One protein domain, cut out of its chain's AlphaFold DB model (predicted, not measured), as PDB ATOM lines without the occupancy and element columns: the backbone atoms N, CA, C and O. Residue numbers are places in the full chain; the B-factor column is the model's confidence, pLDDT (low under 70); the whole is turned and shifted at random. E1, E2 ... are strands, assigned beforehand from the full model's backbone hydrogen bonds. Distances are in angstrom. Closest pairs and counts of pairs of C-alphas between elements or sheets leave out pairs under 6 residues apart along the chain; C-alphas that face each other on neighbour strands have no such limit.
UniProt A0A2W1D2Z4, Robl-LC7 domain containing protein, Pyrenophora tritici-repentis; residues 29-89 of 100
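This is residues 29 to 89 of the 100 residues of the protein "Robl-LC7 domain containing protein" of Pyrenophora tritici-repentis (UniProt A0A2W1D2Z4). There is little regular structure: a single two-stranded hairpin, E1 and E2, lies along one side of a body made mostly of loops. The long opening stretch, residues 29 to 59, covers the other side, and the link from E1 to E2 folds back between them. The printed part has 61 residues, with no named helix and two antiparallel strands, E1 then E2; it is all strand by class, but only 12 residues are in named elements. It is compact, with a radius of gyration of the C-alphas of 11.2 A and spans of 31 by 22 by 13 A.

After residues 29 to 59, E1 takes residues 60 to 65, 16.5 A long, from C-alpha 60 at (3.547, 20.933, 106.221). E2, residues 83 to 88, is 14.5 A long and ends at C-alpha 88 at (1.452, 24.835, 102.438).

Residues 50 to 51 form a short antiparallel pairing with residues 60 to 61 of E1. E1 and E2 form a hairpin, antiparallel at 148 degrees; N 63 and O 86 are 2.9 A apart, and N 85 and O 63 2.8 A, within hydrogen-bond range.

The C-alphas farthest apart, of Pro 54 and Asn 68, are 32.8 A apart. The link from E1 to E2 is long, 17 residues. The printed part has no cut, and no printed residue is under 70 in pLDDT.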
ATOM      1  N   PRO A  29      -3.212   9.796 111.491       95.50
ATOM      2  CA  PRO A  29      -3.443  11.225 111.260       95.50
ATOM      3  C   PRO A  29      -4.795  11.555 110.615       95.50
ATOM      4  O   PRO A  29      -5.207  12.706 110.647       95.50
ATOM      5  N   PHE A  30      -5.489  10.567 110.044       95.75
ATOM      6  CA  PHE A  30      -6.793  10.758 109.410       95.75
ATOM      7  C   PHE A  30      -7.972  10.692 110.394       95.75
ATOM      8  O   PHE A  30      -9.112  10.931 109.997       95.75
ATOM      9  N   ILE A  31      -7.745  10.376 111.677       96.44
ATOM     10  CA  ILE A  31      -8.822  10.389 112.679       96.44
ATOM     11  C   ILE A  31      -9.343  11.821 112.838       96.44
ATOM     12  O   ILE A  31      -8.613  12.713 113.261       96.44
ATOM     13  N   GLY A  32     -10.626  12.020 112.524       94.75
ATOM     14  CA  GLY A  32     -11.282  13.329 112.526       94.75
ATOM     15  C   GLY A  32     -11.276  14.052 111.175       94.75
ATOM     16  O   GLY A  32     -11.867  15.123 111.086       94.75
ATOM     17  N   ALA A  33     -10.662  13.491 110.125       93.50
ATOM     18  CA  ALA A  33     -10.719  14.062 108.773       93.50
ATOM     19  C   ALA A  33     -12.091  13.886 108.096       93.50
ATOM     20  O   ALA A  33     -12.419  14.598 107.152       93.50
ATOM     21  N   GLU A  34     -12.883  12.929 108.574       94.19
ATOM     22  CA  GLU A  34     -14.202  12.591 108.053       94.19
ATOM     23  C   GLU A  34     -15.250  12.734 109.159       94.19
ATOM     24  O   GLU A  34     -14.974  12.473 110.335       94.19
ATOM     25  N   GLY A  35     -16.441  13.188 108.780       92.06
ATOM     26  CA  GLY A  35     -17.604  13.249 109.651       92.06
ATOM     27  C   GLY A  35     -18.527  12.036 109.495       92.06
ATOM     28  O   GLY A  35     -18.094  10.956 109.105       92.06
ATOM     29  N   PRO A  36     -19.833  12.183 109.781       93.75
ATOM     30  CA  PRO A  36     -20.789  11.075 109.711       93.75
ATOM     31  C   PRO A  36     -21.053  10.539 108.297       93.75
ATOM     32  O   PRO A  36     -21.653   9.475 108.150       93.75
ATOM     33  N   THR A  37     -20.690  11.299 107.261       91.81
ATOM     34  CA  THR A  37     -20.889  10.908 105.861       91.81
ATOM     35  C   THR A  37     -19.557  10.443 105.272       91.81
ATOM     36  O   THR A  37     -18.632  11.256 105.225       91.81
ATOM     37  N   PRO A  38     -19.470   9.194 104.773       92.44
ATOM     38  CA  PRO A  38     -18.261   8.673 104.145       92.44
ATOM     39  C   PRO A  38     -17.684   9.599 103.074       92.44
ATOM     40  O   PRO A  38     -18.434  10.112 102.242       92.44
ATOM     41  N   GLY A  39     -16.371   9.832 103.118       90.88
ATOM     42  CA  GLY A  39     -15.645  10.704 102.193       90.88
ATOM     43  C   GLY A  39     -15.804  12.208 102.446       90.88
ATOM     44  O   GLY A  39     -15.178  13.014 101.758       90.88
ATOM     45  N   ARG A  40     -16.614  12.631 103.426       91.44
ATOM     46  CA  ARG A  40     -16.934  14.049 103.647       91.44
ATOM     47  C   ARG A  40     -16.415  14.557 104.980       91.44
ATOM     48  O   ARG A  40     -16.646  13.958 106.026       91.44
ATOM     49  N   ALA A  41     -15.795  15.732 104.953       92.31
ATOM     50  CA  ALA A  41     -15.265  16.368 106.155       92.31
ATOM     51  C   ALA A  41     -16.352  17.015 107.039       92.31
ATOM     52  O   ALA A  41     -16.119  17.266 108.221       92.31
ATOM     53  N   PHE A  42     -17.555  17.271 106.505       91.44
ATOM     54  CA  PHE A  42     -18.648  17.879 107.271       91.44
ATOM     55  C   PHE A  42     -19.065  17.048 108.486       91.44
ATOM     56  O   PHE A  42     -19.390  15.868 108.372       91.44
ATOM     57  N   GLY A  43     -19.099  17.695 109.653       91.31
ATOM     58  CA  GLY A  43     -19.338  17.034 110.939       91.31
ATOM     59  C   GLY A  43     -18.123  16.275 111.486       91.31
ATOM     60  O   GLY A  43     -18.250  15.612 112.512       91.31
ATOM     61  N   GLY A  44     -16.973  16.356 110.809       92.94
ATOM     62  CA  GLY A  44     -15.678  15.893 111.297       92.94
ATOM     63  C   GLY A  44     -15.015  16.901 112.241       92.94
ATOM     64  O   GLY A  44     -15.658  17.798 112.788       92.94
ATOM     65  N   GLY A  45     -13.709  16.742 112.440       93.88
ATOM     66  CA  GLY A  45     -12.927  17.494 113.421       93.88
ATOM     67  C   GLY A  45     -12.125  18.672 112.873       93.88
ATOM     68  O   GLY A  45     -11.434  19.298 113.665       93.88
ATOM     69  N   ASP A  46     -12.163  18.956 111.566       92.94
ATOM     70  CA  ASP A  46     -11.328  19.992 110.921       92.94
ATOM     71  C   ASP A  46      -9.836  19.864 111.269       92.94
ATOM     72  O   ASP A  46      -9.164  20.809 111.696       92.94
ATOM     73  N   ILE A  47      -9.333  18.632 111.218       94.38
ATOM     74  CA  ILE A  47      -7.978  18.317 111.660       94.38
ATOM     75  C   ILE A  47      -6.950  18.619 110.569       94.38
ATOM     76  O   ILE A  47      -7.242  18.617 109.377       94.38
ATOM     77  N   PHE A  48      -5.713  18.863 110.990       95.44
ATOM     78  CA  PHE A  48      -4.577  18.945 110.077       95.44
ATOM     79  C   PHE A  48      -4.059  17.539 109.739       95.44
ATOM     80  O   PHE A  48      -3.737  16.769 110.647       95.44
ATOM     81  N   VAL A  49      -3.892  17.247 108.445       95.81
ATOM     82  CA  VAL A  49      -3.210  16.038 107.954       95.81
ATOM     83  C   VAL A  49      -1.894  16.428 107.291       95.81
ATOM     84  O   VAL A  49      -1.866  16.971 106.188       95.81
ATOM     85  N   GLY A  50      -0.778  16.120 107.948       95.94
ATOM     86  CA  GLY A  50       0.546  16.380 107.396       95.94
ATOM     87  C   GLY A  50       1.676  16.187 108.399       95.94
ATOM     88  O   GLY A  50       1.498  15.644 109.490       95.94
ATOM     89  N   GLY A  51       2.869  16.625 108.009       96.81
ATOM     90  CA  GLY A  51       4.073  16.541 108.825       96.81
ATOM     91  C   GLY A  51       4.195  17.721 109.785       96.81
ATOM     92  O   GLY A  51       4.201  18.881 109.368       96.81
ATOM     93  N   ALA A  52       4.360  17.423 111.071       96.62
ATOM     94  CA  ALA A  52       4.721  18.395 112.092       96.62
ATOM     95  C   ALA A  52       5.563  17.730 113.188       96.62
ATOM     96  O   ALA A  52       5.468  16.526 113.428       96.62
ATOM     97  N   VAL A  53       6.371  18.533 113.875       96.88
ATOM     98  CA  VAL A  53       6.996  18.139 115.144       96.88
ATOM     99  C   VAL A  53       6.130  18.624 116.313       96.88
ATOM    100  O   VAL A  53       5.382  19.595 116.143       96.88
ATOM    101  N   PRO A  54       6.214  18.002 117.504       96.12
ATOM    102  CA  PRO A  54       5.480  18.468 118.678       96.12
ATOM    103  C   PRO A  54       5.732  19.958 118.946       96.12
ATOM    104  O   PRO A  54       6.881  20.386 119.039       96.12
ATOM    105  N   TYR A  55       4.653  20.741 119.046       95.12
ATOM    106  CA  TYR A  55       4.680  22.200 119.248       95.12
ATOM    107  C   TYR A  55       5.431  23.001 118.163       95.12
ATOM    108  O   TYR A  55       5.787  24.159 118.376       95.12
ATOM    109  N   GLY A  56       5.659  22.405 116.989       95.50
ATOM    110  CA  GLY A  56       6.281  23.073 115.853       95.50
ATOM    111  C   GLY A  56       5.400  24.170 115.252       95.50
ATOM    112  O   GLY A  56       4.172  24.058 115.195       95.50
ATOM    113  N   VAL A  57       6.044  25.231 114.761       96.19
ATOM    114  CA  VAL A  57       5.364  26.306 114.018       96.19
ATOM    115  C   VAL A  57       4.927  25.807 112.641       96.19
ATOM    116  O   VAL A  57       3.784  26.021 112.240       96.19
ATOM    117  N   VAL A  58       5.826  25.102 111.948       97.25
ATOM    118  CA  VAL A  58       5.573  24.545 110.616       97.25
ATOM    119  C   VAL A  58       4.646  23.340 110.720       97.25
ATOM    120  O   VAL A  58       4.917  22.394 111.463       97.25
ATOM    121  N   LYS A  59       3.578  23.375 109.924       97.00
ATOM    122  CA  LYS A  59       2.655  22.267 109.683       97.00
ATOM    123  C   LYS A  59       2.577  22.064 108.178       97.00
ATOM    124  O   LYS A  59       1.818  22.759 107.509       97.00
ATOM    125  N   LEU A  60       3.432  21.189 107.655       97.38
ATOM    126  CA  LEU A  60       3.547  20.933 106.221       97.38
ATOM    127  C   LEU A  60       2.466  19.937 105.799       97.38
ATOM    128  O   LEU A  60       2.535  18.768 106.180       97.38
ATOM    129  N   GLY A  61       1.483  20.393 105.031       96.06
ATOM    130  CA  GLY A  61       0.337  19.587 104.612       96.06
ATOM    131  C   GLY A  61      -0.062  19.860 103.173       96.06
ATOM    132  O   GLY A  61       0.400  20.824 102.562       96.06
ATOM    133  N   ILE A  62      -0.897  18.974 102.638       95.81
ATOM    134  CA  ILE A  62      -1.569  19.195 101.360       95.81
ATOM    135  C   ILE A  62      -2.798  20.067 101.591       95.81
ATOM    136  O   ILE A  62      -3.567  19.821 102.518       95.81
ATOM    137  N   ASP A  63      -2.991  21.039 100.713       95.31
ATOM    138  CA  ASP A  63      -4.223  21.805 100.647       95.31
ATOM    139  C   ASP A  63      -5.158  21.127  99.653       95.31
ATOM    140  O   ASP A  63      -4.752  20.721  98.557       95.31
ATOM    141  N   THR A  64      -6.420  21.004 100.034       94.25
ATOM    142  CA  THR A  64      -7.461  20.387  99.221       94.25
ATOM    143  C   THR A  64      -8.606  21.359  98.989       94.25
ATOM    144  O   THR A  64      -8.871  22.258  99.785       94.25
ATOM    145  N   TYR A  65      -9.294  21.172  97.872       91.06
ATOM    146  CA  TYR A  65     -10.477  21.925  97.508       91.06
ATOM    147  C   TYR A  65     -11.646  20.974  97.276       91.06
ATOM    148  O   TYR A  65     -11.516  19.983  96.558       91.06
ATOM    149  N   GLU A  66     -12.793  21.304  97.858       87.75
ATOM    150  CA  GLU A  66     -14.052  20.595  97.656       87.75
ATOM    151  C   GLU A  66     -15.005  21.476  96.848       87.75
ATOM    152  O   GLU A  66     -15.172  22.665  97.125       87.75
ATOM    153  N   THR A  67     -15.656  20.878  95.852       85.75
ATOM    154  CA  THR A  67     -16.580  21.599  94.962       85.75
ATOM    155  C   THR A  67     -17.901  21.936  95.645       85.75
ATOM    156  O   THR A  67     -18.564  22.900  95.264       85.75
ATOM    157  N   ASN A  68     -18.280  21.158  96.662       87.31
ATOM    158  CA  ASN A  68     -19.441  21.414  97.499       87.31
ATOM    159  C   ASN A  68     -19.027  22.116  98.812       87.31
ATOM    160  O   ASN A  68     -18.640  21.436  99.768       87.31
ATOM    161  N   PRO A  69     -19.158  23.451  98.914       80.44
ATOM    162  CA  PRO A  69     -18.714  24.203 100.088       80.44
ATOM    163  C   PRO A  69     -19.452  23.830 101.380       80.44
ATOM    164  O   PRO A  69     -18.913  24.023 102.464       80.44
ATOM    165  N   GLN A  70     -20.653  23.252 101.302       83.88
ATOM    166  CA  GLN A  70     -21.404  22.798 102.479       83.88
ATOM    167  C   GLN A  70     -20.820  21.524 103.081       83.88
ATOM    168  O   GLN A  70     -21.037  21.254 104.258       83.88
ATOM    169  N   MET A  71     -20.068  20.762 102.285       84.75
ATOM    170  CA  MET A  71     -19.369  19.567 102.746       84.75
ATOM    171  C   MET A  71     -17.903  19.847 103.102       84.75
ATOM    172  O   MET A  71     -17.212  18.957 103.598       84.75
ATOM    173  N   ALA A  72     -17.443  21.074 102.847       81.44
ATOM    174  CA  ALA A  72     -16.071  21.502 103.021       81.44
ATOM    175  C   ALA A  72     -15.811  21.947 104.465       81.44
ATOM    176  O   ALA A  72     -16.458  22.851 104.992       81.44
ATOM    177  N   VAL A  73     -14.814  21.328 105.085       88.00
ATOM    178  CA  VAL A  73     -14.250  21.728 106.374       88.00
ATOM    179  C   VAL A  73     -12.745  21.796 106.142       88.00
ATOM    180  O   VAL A  73     -12.099  20.763 106.010       88.00
ATOM    181  N   LEU A  74     -12.238  23.009 105.904       88.00
ATOM    182  CA  LEU A  74     -10.941  23.226 105.245       88.00
ATOM    183  C   LEU A  74      -9.982  24.122 106.038       88.00
ATOM    184  O   LEU A  74      -8.942  24.497 105.501       88.00
ATOM    185  N   ASN A  75     -10.266  24.472 107.297       88.81
ATOM    186  CA  ASN A  75      -9.311  25.283 108.066       88.81
ATOM    187  C   ASN A  75      -8.028  24.485 108.383       88.81
ATOM    188  O   ASN A  75      -6.938  25.058 108.471       88.81
ATOM    189  N   GLY A  76      -8.150  23.157 108.499       91.81
ATOM    190  CA  GLY A  76      -7.036  22.214 108.593       91.81
ATOM    191  C   GLY A  76      -6.340  21.901 107.262       91.81
ATOM    192  O   GLY A  76      -5.317  21.217 107.279       91.81
ATOM    193  N   GLY A  77      -6.860  22.397 106.131       93.44
ATOM    194  CA  GLY A  77      -6.307  22.230 104.776       93.44
ATOM    195  C   GLY A  77      -6.709  20.941 104.047       93.44
ATOM    196  O   GLY A  77      -6.602  20.872 102.824       93.44
ATOM    197  N   PHE A  78      -7.239  19.932 104.747       93.94
ATOM    198  CA  PHE A  78      -7.502  18.600 104.187       93.94
ATOM    199  C   PHE A  78      -8.981  18.183 104.242       93.94
ATOM    200  O   PHE A  78      -9.617  18.273 105.289       93.94
ATOM    201  N   THR A  79      -9.491  17.616 103.145       93.00
ATOM    202  CA  THR A  79     -10.754  16.867 103.070       93.00
ATOM    203  C   THR A  79     -10.559  15.571 102.262       93.00
ATOM    204  O   THR A  79      -9.814  15.594 101.278       93.00
ATOM    205  N   PRO A  80     -11.204  14.441 102.627       92.62
ATOM    206  CA  PRO A  80     -10.923  13.132 102.024       92.62
ATOM    207  C   PRO A  80     -11.191  13.029 100.514       92.62
ATOM    208  O   PRO A  80     -10.421  12.384  99.806       92.62
ATOM    209  N   GLU A  81     -12.261  13.660 100.016       92.06
ATOM    210  CA  GLU A  81     -12.650  13.647  98.591       92.06
ATOM    211  C   GLU A  81     -12.184  14.889  97.808       92.06
ATOM    212  O   GLU A  81     -12.526  15.057  96.637       92.06
ATOM    213  N   GLY A  82     -11.398  15.770  98.432       91.00
ATOM    214  CA  GLY A  82     -10.991  17.030  97.817       91.00
ATOM    215  C   GLY A  82      -9.867  16.870  96.799       91.00
ATOM    216  O   GLY A  82      -8.962  16.048  96.944       91.00
ATOM    217  N   ASN A  83      -9.868  17.733  95.786       93.81
ATOM    218  CA  ASN A  83      -8.758  17.836  94.848       93.81
ATOM    219  C   ASN A  83      -7.576  18.529  95.527       93.81
ATOM    220  O   ASN A  83      -7.744  19.606  96.093       93.81
ATOM    221  N   VAL A  84      -6.375  17.958  95.419       95.56
ATOM    222  CA  VAL A  84      -5.149  18.606  95.906       95.56
ATOM    223  C   VAL A  84      -4.864  19.856  95.072       95.56
ATOM    224  O   VAL A  84      -4.798  19.781  93.844       95.56
ATOM    225  N   THR A  85      -4.681  20.994  95.734       95.94
ATOM    226  CA  THR A  85      -4.436  22.293  95.091       95.94
ATOM    227  C   THR A  85      -3.053  22.852  95.387       95.94
ATOM    228  O   THR A  85      -2.484  23.530  94.531       95.94
ATOM    229  N   ALA A  86      -2.491  22.567  96.562       97.00
ATOM    230  CA  ALA A  86      -1.188  23.077  96.966       97.00
ATOM    231  C   ALA A  86      -0.548  22.234  98.081       97.00
ATOM    232  O   ALA A  86      -1.107  21.246  98.561       97.00
ATOM    233  N   VAL A  87       0.670  22.626  98.451       97.62
ATOM    234  CA  VAL A  87       1.354  22.192  99.669       97.62
ATOM    235  C   VAL A  87       1.750  23.454 100.420       97.62
ATOM    236  O   VAL A  87       2.559  24.240  99.916       97.62
ATOM    237  N   SER A  88       1.201  23.652 101.614       96.81
ATOM    238  CA  SER A  88       1.452  24.835 102.438       96.81
ATOM    239  C   SER A  88       2.050  24.466 103.801       96.81
ATOM    240  O   SER A  88       2.168  23.297 104.171       96.81
ATOM    241  N   MET A  89       2.526  25.477 104.535       97.31
ATOM    242  CA  MET A  89       3.322  25.292 105.760       97.31
ATOM    243  C   MET A  89       2.628  25.760 107.042       97.31
ATOM    244  O   MET A  89       3.208  25.617 108.122       97.31
TER     245      MET A  89